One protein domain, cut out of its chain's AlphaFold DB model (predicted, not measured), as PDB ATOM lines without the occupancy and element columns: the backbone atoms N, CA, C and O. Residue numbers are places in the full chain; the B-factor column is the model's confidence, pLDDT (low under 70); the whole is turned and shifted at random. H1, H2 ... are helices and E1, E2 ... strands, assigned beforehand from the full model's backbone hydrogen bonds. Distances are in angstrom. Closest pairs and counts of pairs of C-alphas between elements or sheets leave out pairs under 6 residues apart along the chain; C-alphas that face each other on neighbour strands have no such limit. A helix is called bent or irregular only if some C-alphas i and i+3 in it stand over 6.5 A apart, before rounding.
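AT A GLANCE: This is residues 74 to 132 and 233 to 270 of the 278 residues of an uncharacterized protein of Verrucomicrobia bacterium (UniProt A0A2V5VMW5). A long bent helix, H1, and a second helix, H3, run the same way side by side, H3 packing on both arms of H1. The small hairpin of E1 and E2 sits beside H1a and H3, short H2 packs on H1a, and H4 folds away past the last residue of H3, its residues 265 to 270 sticking out. The printed part has 97 residues, mostly helix, in the order E1, E2, H1, H2, H3, H4; the two strands are antiparallel. It is only just loose, close to compact, with a radius of gyration of the C-alphas of 15.3 A, and only just elongated, spanning 51 by 34 by 22 A.

IN THESE COORDINATES: Residues 74 to 94 hold no named element. E1 is residues 95 to 97, beginning at C-alpha 95 (147.715, 169.485, 188.340), and E2 is residues 100 to 102. H1, residues 104 to 132, was assigned as one helix by its hydrogen bonds but is bent, with C-alphas 116 and 119 7.6 A apart; its arms are H1a, residues 104 to 116, 18.5 A, and H1b, residues 119 to 132, 20.2 A. H2 is residues 233 to 237, H3 residues 244 to 258, 21.5 A, and H4 residues 261 to 270, 14.9 A, ending at C-alpha 270 (163.474, 186.097, 199.979).

HOW THE PARTS SIT: H3 touches H1a with its residues 246 to 250 alone, closest at the C-alphas of Tyr 110 and Ile 246, 5.8 A, at a shallow tilt of 32 degrees. H3 touches H1b with residues 254 to 258 alone, closest at the C-alphas of Lys 125 and Ala 257, 5.5 A. H2 touches H1a, closest at the C-alphas of Gly 109 and Val 234, 5.4 A. In the hairpin of E1 and E2, N 97 and O 100 are 2.9 A apart, within hydrogen-bond range. H3 and H4 are close but not clearly touching. Each O i to N i+4 pair is within hydrogen-bond range in H1a, H1b, H2 and H4, and 10 of 11 in H3.

THE WHOLE: The C-alphas farthest apart, those of Asn 88 and Leu 131, are 51.4 A apart. Residues 133 to 232 are not printed; C-alphas 132 and 233 are 31.7 A apart across the cut. Of the links that are printed whole, none is long. The mean pLDDT of the printed part is 80.1, and residues 82 to 84, 89, 240 to 242 and 260 to 270 are under 70.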
ATOM      1  N   GLU A  74     139.664 177.033 186.172       87.75
ATOM      2  CA  GLU A  74     140.164 178.392 185.953       87.75
ATOM      3  C   GLU A  74     139.850 179.326 187.133       87.75
ATOM      4  O   GLU A  74     140.723 180.064 187.591       87.75
ATOM      5  N   CYS A  75     138.635 179.251 187.688       86.31
ATOM      6  CA  CYS A  75     138.222 180.034 188.863       86.31
ATOM      7  C   CYS A  75     138.998 179.630 190.129       86.31
ATOM      8  O   CYS A  75     139.146 180.401 191.084       86.31
ATOM      9  N   LEU A  76     139.511 178.400 190.144       88.31
ATOM     10  CA  LEU A  76     140.245 177.833 191.265       88.31
ATOM     11  C   LEU A  76     141.768 177.955 191.116       88.31
ATOM     12  O   LEU A  76     142.480 177.565 192.046       88.31
ATOM     13  N   GLY A  77     142.263 178.521 190.009       87.31
ATOM     14  CA  GLY A  77     143.695 178.671 189.737       87.31
ATOM     15  C   GLY A  77     144.399 177.339 189.463       87.31
ATOM     16  O   GLY A  77     145.565 177.173 189.823       87.31
ATOM     17  N   ILE A  78     143.680 176.372 188.888       90.81
ATOM     18  CA  ILE A  78     144.184 175.030 188.590       90.81
ATOM     19  C   ILE A  78     144.742 174.997 187.166       90.81
ATOM     20  O   ILE A  78     144.028 175.193 186.188       90.81
ATOM     21  N   GLU A  79     146.026 174.674 187.042       90.25
ATOM     22  CA  GLU A  79     146.700 174.469 185.761       90.25
ATOM     23  C   GLU A  79     146.833 172.968 185.460       90.25
ATOM     24  O   GLU A  79     147.433 172.218 186.240       90.25
ATOM     25  N   ARG A  80     146.336 172.526 184.296       86.50
ATOM     26  CA  ARG A  80     146.549 171.159 183.792       86.50
ATOM     27  C   ARG A  80     147.830 171.070 182.975       86.50
ATOM     28  O   ARG A  80     148.009 171.787 181.988       86.50
ATOM     29  N   ARG A  81     148.722 170.148 183.339       79.94
ATOM     30  CA  ARG A  81     149.951 169.911 182.577       79.94
ATOM     31  C   ARG A  81     149.710 168.952 181.422       79.94
ATOM     32  O   ARG A  81     149.180 167.859 181.591       79.94
ATOM     33  N   HIS A  82     150.218 169.342 180.261       65.94
ATOM     34  CA  HIS A  82     150.264 168.512 179.068       65.94
ATOM     35  C   HIS A  82     151.724 168.069 178.871       65.94
ATOM     36  O   HIS A  82     152.542 168.817 178.342       65.94
ATOM     37  N   GLY A  83     152.080 166.884 179.388       65.19
ATOM     38  CA  GLY A  83     153.435 166.308 179.315       65.19
ATOM     39  C   GLY A  83     154.159 166.188 180.668       65.19
ATOM     40  O   GLY A  83     153.938 166.979 181.583       65.19
ATOM     41  N   GLY A  84     155.001 165.154 180.822       68.12
ATOM     42  CA  GLY A  84     155.670 164.825 182.091       68.12
ATOM     43  C   GLY A  84     155.879 163.324 182.328       68.12
ATOM     44  O   GLY A  84     155.557 162.499 181.473       68.12
ATOM     45  N   LEU A  85     156.435 162.992 183.500       70.56
ATOM     46  CA  LEU A  85     156.638 161.615 183.962       70.56
ATOM     47  C   LEU A  85     155.301 160.876 184.005       70.56
ATOM     48  O   LEU A  85     154.346 161.354 184.616       70.56
ATOM     49  N   LYS A  86     155.256 159.710 183.360       76.44
ATOM     50  CA  LYS A  86     154.100 158.821 183.384       76.44
ATOM     51  C   LYS A  86     154.403 157.599 184.238       76.44
ATOM     52  O   LYS A  86     155.467 157.004 184.087       76.44
ATOM     53  N   GLN A  87     153.462 157.207 185.085       71.62
ATOM     54  CA  GLN A  87     153.486 155.942 185.808       71.62
ATOM     55  C   GLN A  87     152.249 155.154 185.382       71.62
ATOM     56  O   GLN A  87     151.143 155.679 185.415       71.62
ATOM     57  N   ASN A  88     152.440 153.926 184.893       77.44
ATOM     58  CA  ASN A  88     151.368 153.098 184.321       77.44
ATOM     59  C   ASN A  88     150.571 153.776 183.182       77.44
ATOM     60  O   ASN A  88     149.400 153.486 182.977       77.44
ATOM     61  N   GLY A  89     151.206 154.677 182.424       67.56
ATOM     62  CA  GLY A  89     150.565 155.403 181.317       67.56
ATOM     63  C   GLY A  89     149.838 156.691 181.724       67.56
ATOM     64  O   GLY A  89     149.569 157.518 180.850       67.56
ATOM     65  N   GLU A  90     149.624 156.918 183.020       72.06
ATOM     66  CA  GLU A  90     149.016 158.133 183.573       72.06
ATOM     67  C   GLU A  90     150.074 159.150 183.995       72.06
ATOM     68  O   GLU A  90     151.173 158.789 184.417       72.06
ATOM     69  N   LEU A  91     149.763 160.442 183.864       72.19
ATOM     70  CA  LEU A  91     150.692 161.500 184.245       72.19
ATOM     71  C   LEU A  91     150.804 161.593 185.774       72.19
ATOM     72  O   LEU A  91     149.801 161.733 186.469       72.19
ATOM     73  N   VAL A  92     152.028 161.585 186.298       77.19
ATOM     74  CA  VAL A  92     152.277 161.766 187.733       77.19
ATOM     75  C   VAL A  92     152.093 163.241 188.098       77.19
ATOM     76  O   VAL A  92     152.798 164.102 187.568       77.19
ATOM     77  N   LEU A  93     151.176 163.517 189.032       80.31
ATOM     78  CA  LEU A  93     150.812 164.859 189.516       80.31
ATOM     79  C   LEU A  93     150.468 165.848 188.372       80.31
ATOM     80  O   LEU A  93     151.230 166.789 188.117       80.31
ATOM     81  N   PRO A  94     149.349 165.631 187.652       85.06
ATOM     82  CA  PRO A  94     149.002 166.413 186.465       85.06
ATOM     83  C   PRO A  94     148.582 167.852 186.738       85.06
ATOM     84  O   PRO A  94     148.603 168.666 185.811       85.06
ATOM     85  N   TYR A  95     148.250 168.180 187.983       88.75
ATOM     86  CA  TYR A  95     147.715 169.485 188.340       88.75
ATOM     87  C   TYR A  95     148.738 170.326 189.073       88.75
ATOM     88  O   TYR A  95     149.529 169.822 189.878       88.75
ATOM     89  N   LYS A  96     148.693 171.630 188.812       88.94
ATOM     90  CA  LYS A  96     149.476 172.627 189.527       88.94
ATOM     91  C   LYS A  96     148.566 173.743 190.033       88.94
ATOM     92  O   LYS A  96     147.736 174.242 189.284       88.94
ATOM     93  N   VAL A  97     148.760 174.135 191.288       87.06
ATOM     94  CA  VAL A  97     148.053 175.236 191.956       87.06
ATOM     95  C   VAL A  97     149.077 176.019 192.764       87.06
ATOM     96  O   VAL A  97     149.747 175.429 193.606       87.06
ATOM     97  N   SER A  98     149.248 177.315 192.494       81.44
ATOM     98  CA  SER A  98     150.191 178.191 193.224       81.44
ATOM     99  C   SER A  98     151.597 177.590 193.422       81.44
ATOM    100  O   SER A  98     152.237 177.770 194.448       81.44
ATOM    101  N   GLY A  99     152.090 176.826 192.439       79.94
ATOM    102  CA  GLY A  99     153.394 176.147 192.509       79.94
ATOM    103  C   GLY A  99     153.385 174.758 193.168       79.94
ATOM    104  O   GLY A  99     154.313 173.981 192.928       79.94
ATOM    105  N   CYS A 100     152.329 174.391 193.894       84.19
ATOM    106  CA  CYS A 100     152.109 173.049 194.427       84.19
ATOM    107  C   CYS A 100     151.625 172.091 193.327       84.19
ATOM    108  O   CYS A 100     150.858 172.485 192.449       84.19
ATOM    109  N   ARG A 101     152.078 170.828 193.352       87.44
ATOM    110  CA  ARG A 101     151.688 169.787 192.384       87.44
ATOM    111  C   ARG A 101     150.826 168.724 193.047       87.44
ATOM    112  O   ARG A 101     151.224 168.194 194.084       87.44
ATOM    113  N   LEU A 102     149.711 168.387 192.403       86.69
ATOM    114  CA  LEU A 102     148.659 167.533 192.954       86.69
ATOM    115  C   LEU A 102     148.325 166.370 192.007       86.69
ATOM    116  O   LEU A 102     148.340 166.514 190.781       86.69
ATOM    117  N   SER A 103     148.047 165.209 192.597       86.06
ATOM    118  CA  SER A 103     147.486 164.010 191.956       86.06
ATOM    119  C   SER A 103     145.986 164.167 191.692       86.06
ATOM    120  O   SER A 103     145.387 165.157 192.107       86.06
ATOM    121  N   GLU A 104     145.363 163.178 191.040       84.50
ATOM    122  CA  GLU A 104     143.910 163.212 190.819       84.50
ATOM    123  C   GLU A 104     143.083 163.170 192.109       84.50
ATOM    124  O   GLU A 104     142.108 163.901 192.262       84.50
ATOM    125  N   GLY A 105     143.491 162.350 193.079       81.06
ATOM    126  CA  GLY A 105     142.822 162.321 194.381       81.06
ATOM    127  C   GLY A 105     142.953 163.656 195.117       81.06
ATOM    128  O   GLY A 105     141.980 164.196 195.642       81.06
ATOM    129  N   GLU A 106     144.155 164.240 195.095       87.75
ATOM    130  CA  GLU A 106     144.427 165.503 195.783       87.75
ATOM    131  C   GLU A 106     143.711 166.696 195.136       87.75
ATOM    132  O   GLU A 106     143.207 167.566 195.850       87.75
ATOM    133  N   ILE A 107     143.629 166.753 193.800       89.88
ATOM    134  CA  ILE A 107     142.965 167.873 193.127       89.88
ATOM    135  C   ILE A 107     141.452 167.863 193.362       89.88
ATOM    136  O   ILE A 107     140.856 168.930 193.458       89.88
ATOM    137  N   ASN A 108     140.823 166.692 193.506       89.31
ATOM    138  CA  ASN A 108     139.389 166.611 193.787       89.31
ATOM    139  C   ASN A 108     139.060 167.162 195.178       89.31
ATOM    140  O   ASN A 108     138.127 167.957 195.312       89.31
ATOM    141  N   GLY A 109     139.888 166.843 196.178       89.88
ATOM    142  CA  GLY A 109     139.795 167.457 197.503       89.88
ATOM    143  C   GLY A 109     140.017 168.970 197.459       89.88
ATOM    144  O   GLY A 109     139.242 169.728 198.042       89.88
ATOM    145  N   TYR A 110     141.023 169.426 196.704       91.19
ATOM    146  CA  TYR A 110     141.261 170.856 196.498       91.19
ATOM    147  C   TYR A 110     140.070 171.556 195.823       91.19
ATOM    148  O   TYR A 110     139.677 172.631 196.273       91.19
ATOM    149  N   ARG A 111     139.475 170.958 194.781       92.88
ATOM    150  CA  ARG A 111     138.309 171.500 194.066       92.88
ATOM    151  C   ARG A 111     137.116 171.668 194.990       92.88
ATOM    152  O   ARG A 111     136.549 172.757 195.037       92.88
ATOM    153  N   ALA A 112     136.760 170.618 195.726       91.75
ATOM    154  CA  ALA A 112     135.626 170.638 196.642       91.75
ATOM    155  C   ALA A 112     135.806 171.714 197.723       91.75
ATOM    156  O   ALA A 112     134.960 172.593 197.879       91.75
ATOM    157  N   ALA A 113     136.951 171.699 198.409       92.19
ATOM    158  CA  ALA A 113     137.219 172.628 199.499       92.19
ATOM    159  C   ALA A 113     137.352 174.079 199.020       92.19
ATOM    160  O   ALA A 113     136.765 174.975 199.619       92.19
ATOM    161  N   SER A 114     138.068 174.315 197.916       92.44
ATOM    162  CA  SER A 114     138.251 175.667 197.375       92.44
ATOM    163  C   SER A 114     136.957 176.243 196.809       92.44
ATOM    164  O   SER A 114     136.711 177.430 196.988       92.44
ATOM    165  N   SER A 115     136.113 175.425 196.169       92.94
ATOM    166  CA  SER A 115     134.802 175.878 195.678       92.94
ATOM    167  C   SER A 115     133.894 176.293 196.831       92.94
ATOM    168  O   SER A 115     133.256 177.338 196.765       92.94
ATOM    169  N   ALA A 116     133.892 175.519 197.919       91.62
ATOM    170  CA  ALA A 116     133.039 175.772 199.075       91.62
ATOM    171  C   ALA A 116     133.370 177.063 199.843       91.62
ATOM    172  O   ALA A 116     132.504 177.577 200.548       91.62
ATOM    173  N   ILE A 117     134.601 177.577 199.726       93.25
ATOM    174  CA  ILE A 117     135.025 178.831 200.373       93.25
ATOM    175  C   ILE A 117     135.194 179.996 199.391       93.25
ATOM    176  O   ILE A 117     135.507 181.106 199.815       93.25
ATOM    177  N   ALA A 118     135.032 179.767 198.083       92.19
ATOM    178  CA  ALA A 118     135.404 180.738 197.056       92.19
ATOM    179  C   ALA A 118     134.653 182.068 197.192       92.19
ATOM    180  O   ALA A 118     135.283 183.120 197.133       92.19
ATOM    181  N   GLY A 119     133.335 182.026 197.420       91.12
ATOM    182  CA  GLY A 119     132.526 183.238 197.586       91.12
ATOM    183  C   GLY A 119     132.999 184.087 198.766       91.12
ATOM    184  O   GLY A 119     133.293 185.266 198.604       91.12
ATOM    185  N   GLN A 120     133.185 183.454 199.925       92.69
ATOM    186  CA  GLN A 120     133.645 184.115 201.151       92.69
ATOM    187  C   GLN A 120     135.070 184.672 200.994       92.69
ATOM    188  O   GLN A 120     135.386 185.754 201.486       92.69
ATOM    189  N   LEU A 121     135.939 183.958 200.271       92.50
ATOM    190  CA  LEU A 121     137.292 184.418 199.976       92.50
ATOM    191  C   LEU A 121     137.295 185.656 199.065       92.50
ATOM    192  O   LEU A 121     138.117 186.551 199.261       92.50
ATOM    193  N   GLU A 122     136.395 185.728 198.082       91.88
ATOM    194  CA  GLU A 122     136.231 186.932 197.261       91.88
ATOM    195  C   GLU A 122     135.667 188.104 198.076       91.88
ATOM    196  O   GLU A 122     136.170 189.217 197.929       91.88
ATOM    197  N   SER A 123     134.736 187.863 199.007       92.12
ATOM    198  CA  SER A 123     134.268 188.895 199.947       92.12
ATOM    199  C   SER A 123     135.411 189.467 200.790       92.12
ATOM    200  O   SER A 123     135.552 190.683 200.876       92.12
ATOM    201  N   ILE A 124     136.301 188.622 201.335       93.62
ATOM    202  CA  ILE A 124     137.488 189.086 202.078       93.62
ATOM    203  C   ILE A 124     138.363 190.006 201.216       93.62
ATOM    204  O   ILE A 124     138.813 191.053 201.688       93.62
ATOM    205  N   LYS A 125     138.610 189.639 199.951       92.31
ATOM    206  CA  LYS A 125     139.412 190.461 199.029       92.31
ATOM    207  C   LYS A 125     138.733 191.786 198.703       92.31
ATOM    208  O   LYS A 125     139.418 192.801 198.562       92.31
ATOM    209  N   ASP A 126     137.414 191.778 198.539       92.38
ATOM    210  CA  ASP A 126     136.653 192.996 198.290       92.38
ATOM    211  C   ASP A 126     136.696 193.925 199.507       92.38
ATOM    212  O   ASP A 126     137.123 195.072 199.376       92.38
ATOM    213  N   PHE A 127     136.420 193.411 200.708       92.94
ATOM    214  CA  PHE A 127     136.541 194.176 201.950       92.94
ATOM    215  C   PHE A 127     137.950 194.731 202.148       92.94
ATOM    216  O   PHE A 127     138.114 195.913 202.450       92.94
ATOM    217  N   LYS A 128     138.990 193.927 201.893       92.38
ATOM    218  CA  LYS A 128     140.378 194.398 201.953       92.38
ATOM    219  C   LYS A 128     140.606 195.583 201.017       92.38
ATOM    220  O   LYS A 128     141.211 196.569 201.428       92.38
ATOM    221  N   ARG A 129     140.102 195.506 199.782       91.00
ATOM    222  CA  ARG A 129     140.194 196.583 198.787       91.00
ATOM    223  C   ARG A 129     139.425 197.828 199.217       91.00
ATOM    224  O   ARG A 129     139.895 198.932 198.969       91.00
ATOM    225  N   GLN A 130     138.257 197.669 199.831       90.50
ATOM    226  CA  GLN A 130     137.488 198.792 200.365       90.50
ATOM    227  C   GLN A 130     138.263 199.503 201.487       90.50
ATOM    228  O   GLN A 130     138.416 200.718 201.434       90.50
ATOM    229  N   LEU A 131     138.855 198.754 202.426       89.31
ATOM    230  CA  LEU A 131     139.633 199.315 203.541       89.31
ATOM    231  C   LEU A 131     140.929 200.015 203.099       89.31
ATOM    232  O   LEU A 131     141.388 200.943 203.773       89.31
ATOM    233  N   THR A 132     141.533 199.579 201.987       86.00
ATOM    234  CA  THR A 132     142.750 200.189 201.427       86.00
ATOM    235  C   THR A 132     142.476 201.346 200.471       86.00
ATOM    236  O   THR A 132     143.417 202.060 200.118       86.00
ATOM    237  N   ILE A 233     136.207 169.951 205.076       89.25
ATOM    238  CA  ILE A 233     135.710 169.351 203.827       89.25
ATOM    239  C   ILE A 233     136.694 168.306 203.307       89.25
ATOM    240  O   ILE A 233     136.296 167.198 202.951       89.25
ATOM    241  N   VAL A 234     137.985 168.643 203.298       87.50
ATOM    242  CA  VAL A 234     139.037 167.729 202.852       87.50
ATOM    243  C   VAL A 234     139.087 166.474 203.734       87.50
ATOM    244  O   VAL A 234     139.149 165.367 203.204       87.50
ATOM    245  N   TRP A 235     139.028 166.623 205.060       85.12
ATOM    246  CA  TRP A 235     139.072 165.489 205.987       85.12
ATOM    247  C   TRP A 235     137.827 164.602 205.935       85.12
ATOM    248  O   TRP A 235     137.961 163.381 205.955       85.12
ATOM    249  N   GLU A 236     136.635 165.192 205.876       86.19
ATOM    250  CA  GLU A 236     135.373 164.447 205.921       86.19
ATOM    251  C   GLU A 236     135.069 163.744 204.592       86.19
ATOM    252  O   GLU A 236     134.571 162.620 204.593       86.19
ATOM    253  N   GLN A 237     135.374 164.380 203.456       85.50
ATOM    254  CA  GLN A 237     134.981 163.868 202.139       85.50
ATOM    255  C   GLN A 237     136.081 163.070 201.431       85.50
ATOM    256  O   GLN A 237     135.776 162.297 200.525       85.50
ATOM    257  N   PHE A 238     137.351 163.224 201.826       81.75
ATOM    258  CA  PHE A 238     138.479 162.598 201.127       81.75
ATOM    259  C   PHE A 238     139.441 161.801 202.033       81.75
ATOM    260  O   PHE A 238     140.630 161.812 201.741       81.75
ATOM    261  N   PRO A 239     138.995 161.047 203.063       73.38
ATOM    262  CA  PRO A 239     139.818 160.495 204.164       73.38
ATOM    263  C   PRO A 239     141.049 159.645 203.764       73.38
ATOM    264  O   PRO A 239     141.976 159.489 204.558       73.38
ATOM    265  N   GLU A 240     141.117 159.180 202.520       68.69
ATOM    266  CA  GLU A 240     142.169 158.316 201.970       68.69
ATOM    267  C   GLU A 240     143.408 159.064 201.411       68.69
ATOM    268  O   GLU A 240     144.312 158.440 200.849       68.69
ATOM    269  N   HIS A 241     143.478 160.401 201.480       66.12
ATOM    270  CA  HIS A 241     144.520 161.193 200.796       66.12
ATOM    271  C   HIS A 241     145.494 161.933 201.734       66.12
ATOM    272  O   HIS A 241     145.226 162.194 202.900       66.12
ATOM    273  N   ARG A 242     146.690 162.293 201.237       64.12
ATOM    274  CA  ARG A 242     147.662 163.101 202.003       64.12
ATOM    275  C   ARG A 242     147.241 164.576 202.010       64.12
ATOM    276  O   ARG A 242     147.637 165.352 201.149       64.12
ATOM    277  N   PHE A 243     146.480 164.976 203.021       73.69
ATOM    278  CA  PHE A 243     145.831 166.296 203.090       73.69
ATOM    279  C   PHE A 243     146.748 167.493 203.272       73.69
ATOM    280  O   PHE A 243     146.366 168.604 202.911       73.69
ATOM    281  N   GLY A 244     147.945 167.280 203.828       79.31
ATOM    282  CA  GLY A 244     148.827 168.374 204.239       79.31
ATOM    283  C   GLY A 244     149.086 169.387 203.122       79.31
ATOM    284  O   GLY A 244     148.983 170.583 203.358       79.31
ATOM    285  N   ARG A 245     149.309 168.918 201.885       81.50
ATOM    286  CA  ARG A 245     149.581 169.790 200.727       81.50
ATOM    287  C   ARG A 245     148.368 170.596 200.275       81.50
ATOM    288  O   ARG A 245     148.516 171.758 199.904       81.50
ATOM    289  N   ILE A 246     147.181 169.991 200.298       86.00
ATOM    290  CA  ILE A 246     145.929 170.666 199.922       86.00
ATOM    291  C   ILE A 246     145.655 171.784 200.927       86.00
ATOM    292  O   ILE A 246     145.442 172.932 200.545       86.00
ATOM    293  N   VAL A 247     145.729 171.443 202.213       86.19
ATOM    294  CA  VAL A 247     145.492 172.370 203.315       86.19
ATOM    295  C   VAL A 247     146.502 173.511 203.307       86.19
ATOM    296  O   VAL A 247     146.097 174.660 203.445       86.19
ATOM    297  N   GLU A 248     147.788 173.229 203.105       87.56
ATOM    298  CA  GLU A 248     148.835 174.251 202.995       87.56
ATOM    299  C   GLU A 248     148.561 175.214 201.832       87.56
ATOM    300  O   GLU A 248     148.582 176.428 202.023       87.56
ATOM    301  N   THR A 249     148.194 174.683 200.660       87.62
ATOM    302  CA  THR A 249     147.876 175.492 199.469       87.62
ATOM    303  C   THR A 249     146.663 176.400 199.708       87.62
ATOM    304  O   THR A 249     146.675 177.576 199.345       87.62
ATOM    305  N   ILE A 250     145.608 175.883 200.350       89.94
ATOM    306  CA  ILE A 250     144.413 176.676 200.680       89.94
ATOM    307  C   ILE A 250     144.727 177.723 201.757       89.94
ATOM    308  O   ILE A 250     144.300 178.871 201.630       89.94
ATOM    309  N   SER A 251     145.502 177.349 202.778       89.88
ATOM    310  CA  SER A 251     145.934 178.256 203.852       89.88
ATOM    311  C   SER A 251     146.733 179.427 203.284       89.88
ATOM    312  O   SER A 251     146.497 180.576 203.650       89.88
ATOM    313  N   GLU A 252     147.649 179.153 202.351       90.38
ATOM    314  CA  GLU A 252     148.415 180.188 201.663       90.38
ATOM    315  C   GLU A 252     147.494 181.129 200.881       90.38
ATOM    316  O   GLU A 252     147.611 182.346 201.021       90.38
ATOM    317  N   ARG A 253     146.538 180.590 200.116       89.75
ATOM    318  CA  ARG A 253     145.581 181.397 199.348       89.75
ATOM    319  C   ARG A 253     144.716 182.287 200.252       89.75
ATOM    320  O   ARG A 253     144.488 183.448 199.917       89.75
ATOM    321  N   CYS A 254     144.272 181.775 201.401       91.00
ATOM    322  CA  CYS A 254     143.536 182.560 202.397       91.00
ATOM    323  C   CYS A 254     144.421 183.660 203.006       91.00
ATOM    324  O   CYS A 254     143.998 184.809 203.096       91.00
ATOM    325  N   GLY A 255     145.673 183.341 203.352       88.75
ATOM    326  CA  GLY A 255     146.634 184.320 203.864       88.75
ATOM    327  C   GLY A 255     146.982 185.415 202.850       88.75
ATOM    328  O   GLY A 255     147.100 186.582 203.212       88.75
ATOM    329  N   GLN A 256     147.098 185.070 201.566       89.00
ATOM    330  CA  GLN A 256     147.339 186.036 200.490       89.00
ATOM    331  C   GLN A 256     146.165 187.005 200.297       89.00
ATOM    332  O   GLN A 256     146.399 188.158 199.952       89.00
ATOM    333  N   ALA A 257     144.922 186.576 200.542       87.69
ATOM    334  CA  ALA A 257     143.744 187.437 200.405       87.69
ATOM    335  C   ALA A 257     143.697 188.584 201.431       87.69
ATOM    336  O   ALA A 257     143.068 189.607 201.171       87.69
ATOM    337  N   VAL A 258     144.366 188.423 202.578       87.81
ATOM    338  CA  VAL A 258     144.391 189.418 203.667       87.81
ATOM    339  C   VAL A 258     145.719 190.166 203.778       87.81
ATOM    340  O   VAL A 258     145.775 191.233 204.401       87.81
ATOM    341  N   ALA A 259     146.778 189.637 203.159       82.94
ATOM    342  CA  ALA A 259     148.109 190.225 203.173       82.94
ATOM    343  C   ALA A 259     148.134 191.623 202.532       82.94
ATOM    344  O   ALA A 259     147.483 191.885 201.522       82.94
ATOM    345  N   ASN A 260     148.937 192.520 203.104       65.12
ATOM    346  CA  ASN A 260     149.274 193.790 202.463       65.12
ATOM    347  C   ASN A 260     150.238 193.528 201.292       65.12
ATOM    348  O   ASN A 260     151.162 192.722 201.431       65.12
ATOM    349  N   GLU A 261     150.069 194.229 200.166       52.94
ATOM    350  CA  GLU A 261     150.916 194.076 198.968       52.94
ATOM    351  C   GLU A 261     152.423 194.227 199.276       52.94
ATOM    352  O   GLU A 261     153.250 193.504 198.714       52.94
ATOM    353  N   GLU A 262     152.789 195.061 200.258       42.25
ATOM    354  CA  GLU A 262     154.177 195.229 200.725       42.25
ATOM    355  C   GLU A 262     154.794 193.940 201.304       42.25
ATOM    356  O   GLU A 262     155.980 193.666 201.105       42.25
ATOM    357  N   MET A 263     153.999 193.094 201.968       39.41
ATOM    358  CA  MET A 263     154.473 191.829 202.543       39.41
ATOM    359  C   MET A 263     154.642 190.731 201.480       39.41
ATOM    360  O   MET A 263     155.495 189.848 201.614       39.41
ATOM    361  N   ILE A 264     153.870 190.799 200.391       46.94
ATOM    362  CA  ILE A 264     153.975 189.873 199.253       46.94
ATOM    363  C   ILE A 264     155.291 190.127 198.501       46.94
ATOM    364  O   ILE A 264     156.014 189.181 198.177       46.94
ATOM    365  N   SER A 265     155.673 191.398 198.326       35.16
ATOM    366  CA  SER A 265     156.934 191.768 197.675       35.16
ATOM    367  C   SER A 265     158.177 191.318 198.464       35.16
ATOM    368  O   SER A 265     159.198 190.967 197.866       35.16
ATOM    369  N   GLN A 266     158.105 191.233 199.798       36.25
ATOM    370  CA  GLN A 266     159.213 190.720 200.618       36.25
ATOM    371  C   GLN A 266     159.353 189.190 200.546       36.25
ATOM    372  O   GLN A 266     160.477 188.682 200.463       36.25
ATOM    373  N   LYS A 267     158.243 188.436 200.500       37.72
ATOM    374  CA  LYS A 267     158.286 186.967 200.346       37.72
ATOM    375  C   LYS A 267     158.856 186.533 198.990       37.72
ATOM    376  O   LYS A 267     159.641 185.585 198.942       37.72
ATOM    377  N   VAL A 268     158.543 187.253 197.908       42.00
ATOM    378  CA  VAL A 268     159.116 186.976 196.576       42.00
ATOM    379  C   VAL A 268     160.628 187.228 196.574       42.00
ATOM    380  O   VAL A 268     161.390 186.373 196.119       42.00
ATOM    381  N   THR A 269     161.087 188.323 197.188       33.62
ATOM    382  CA  THR A 269     162.520 188.662 197.255       33.62
ATOM    383  C   THR A 269     163.334 187.655 198.084       33.62
ATOM    384  O   THR A 269     164.444 187.292 197.694       33.62
ATOM    385  N   HIS A 270     162.779 187.114 199.176       34.84
ATOM    386  CA  HIS A 270     163.474 186.097 199.979       34.84
ATOM    387  C   HIS A 270     163.550 184.711 199.318       34.84
ATOM    388  O   HIS A 270     164.493 183.967 199.590       34.84
TER     389      HIS A 270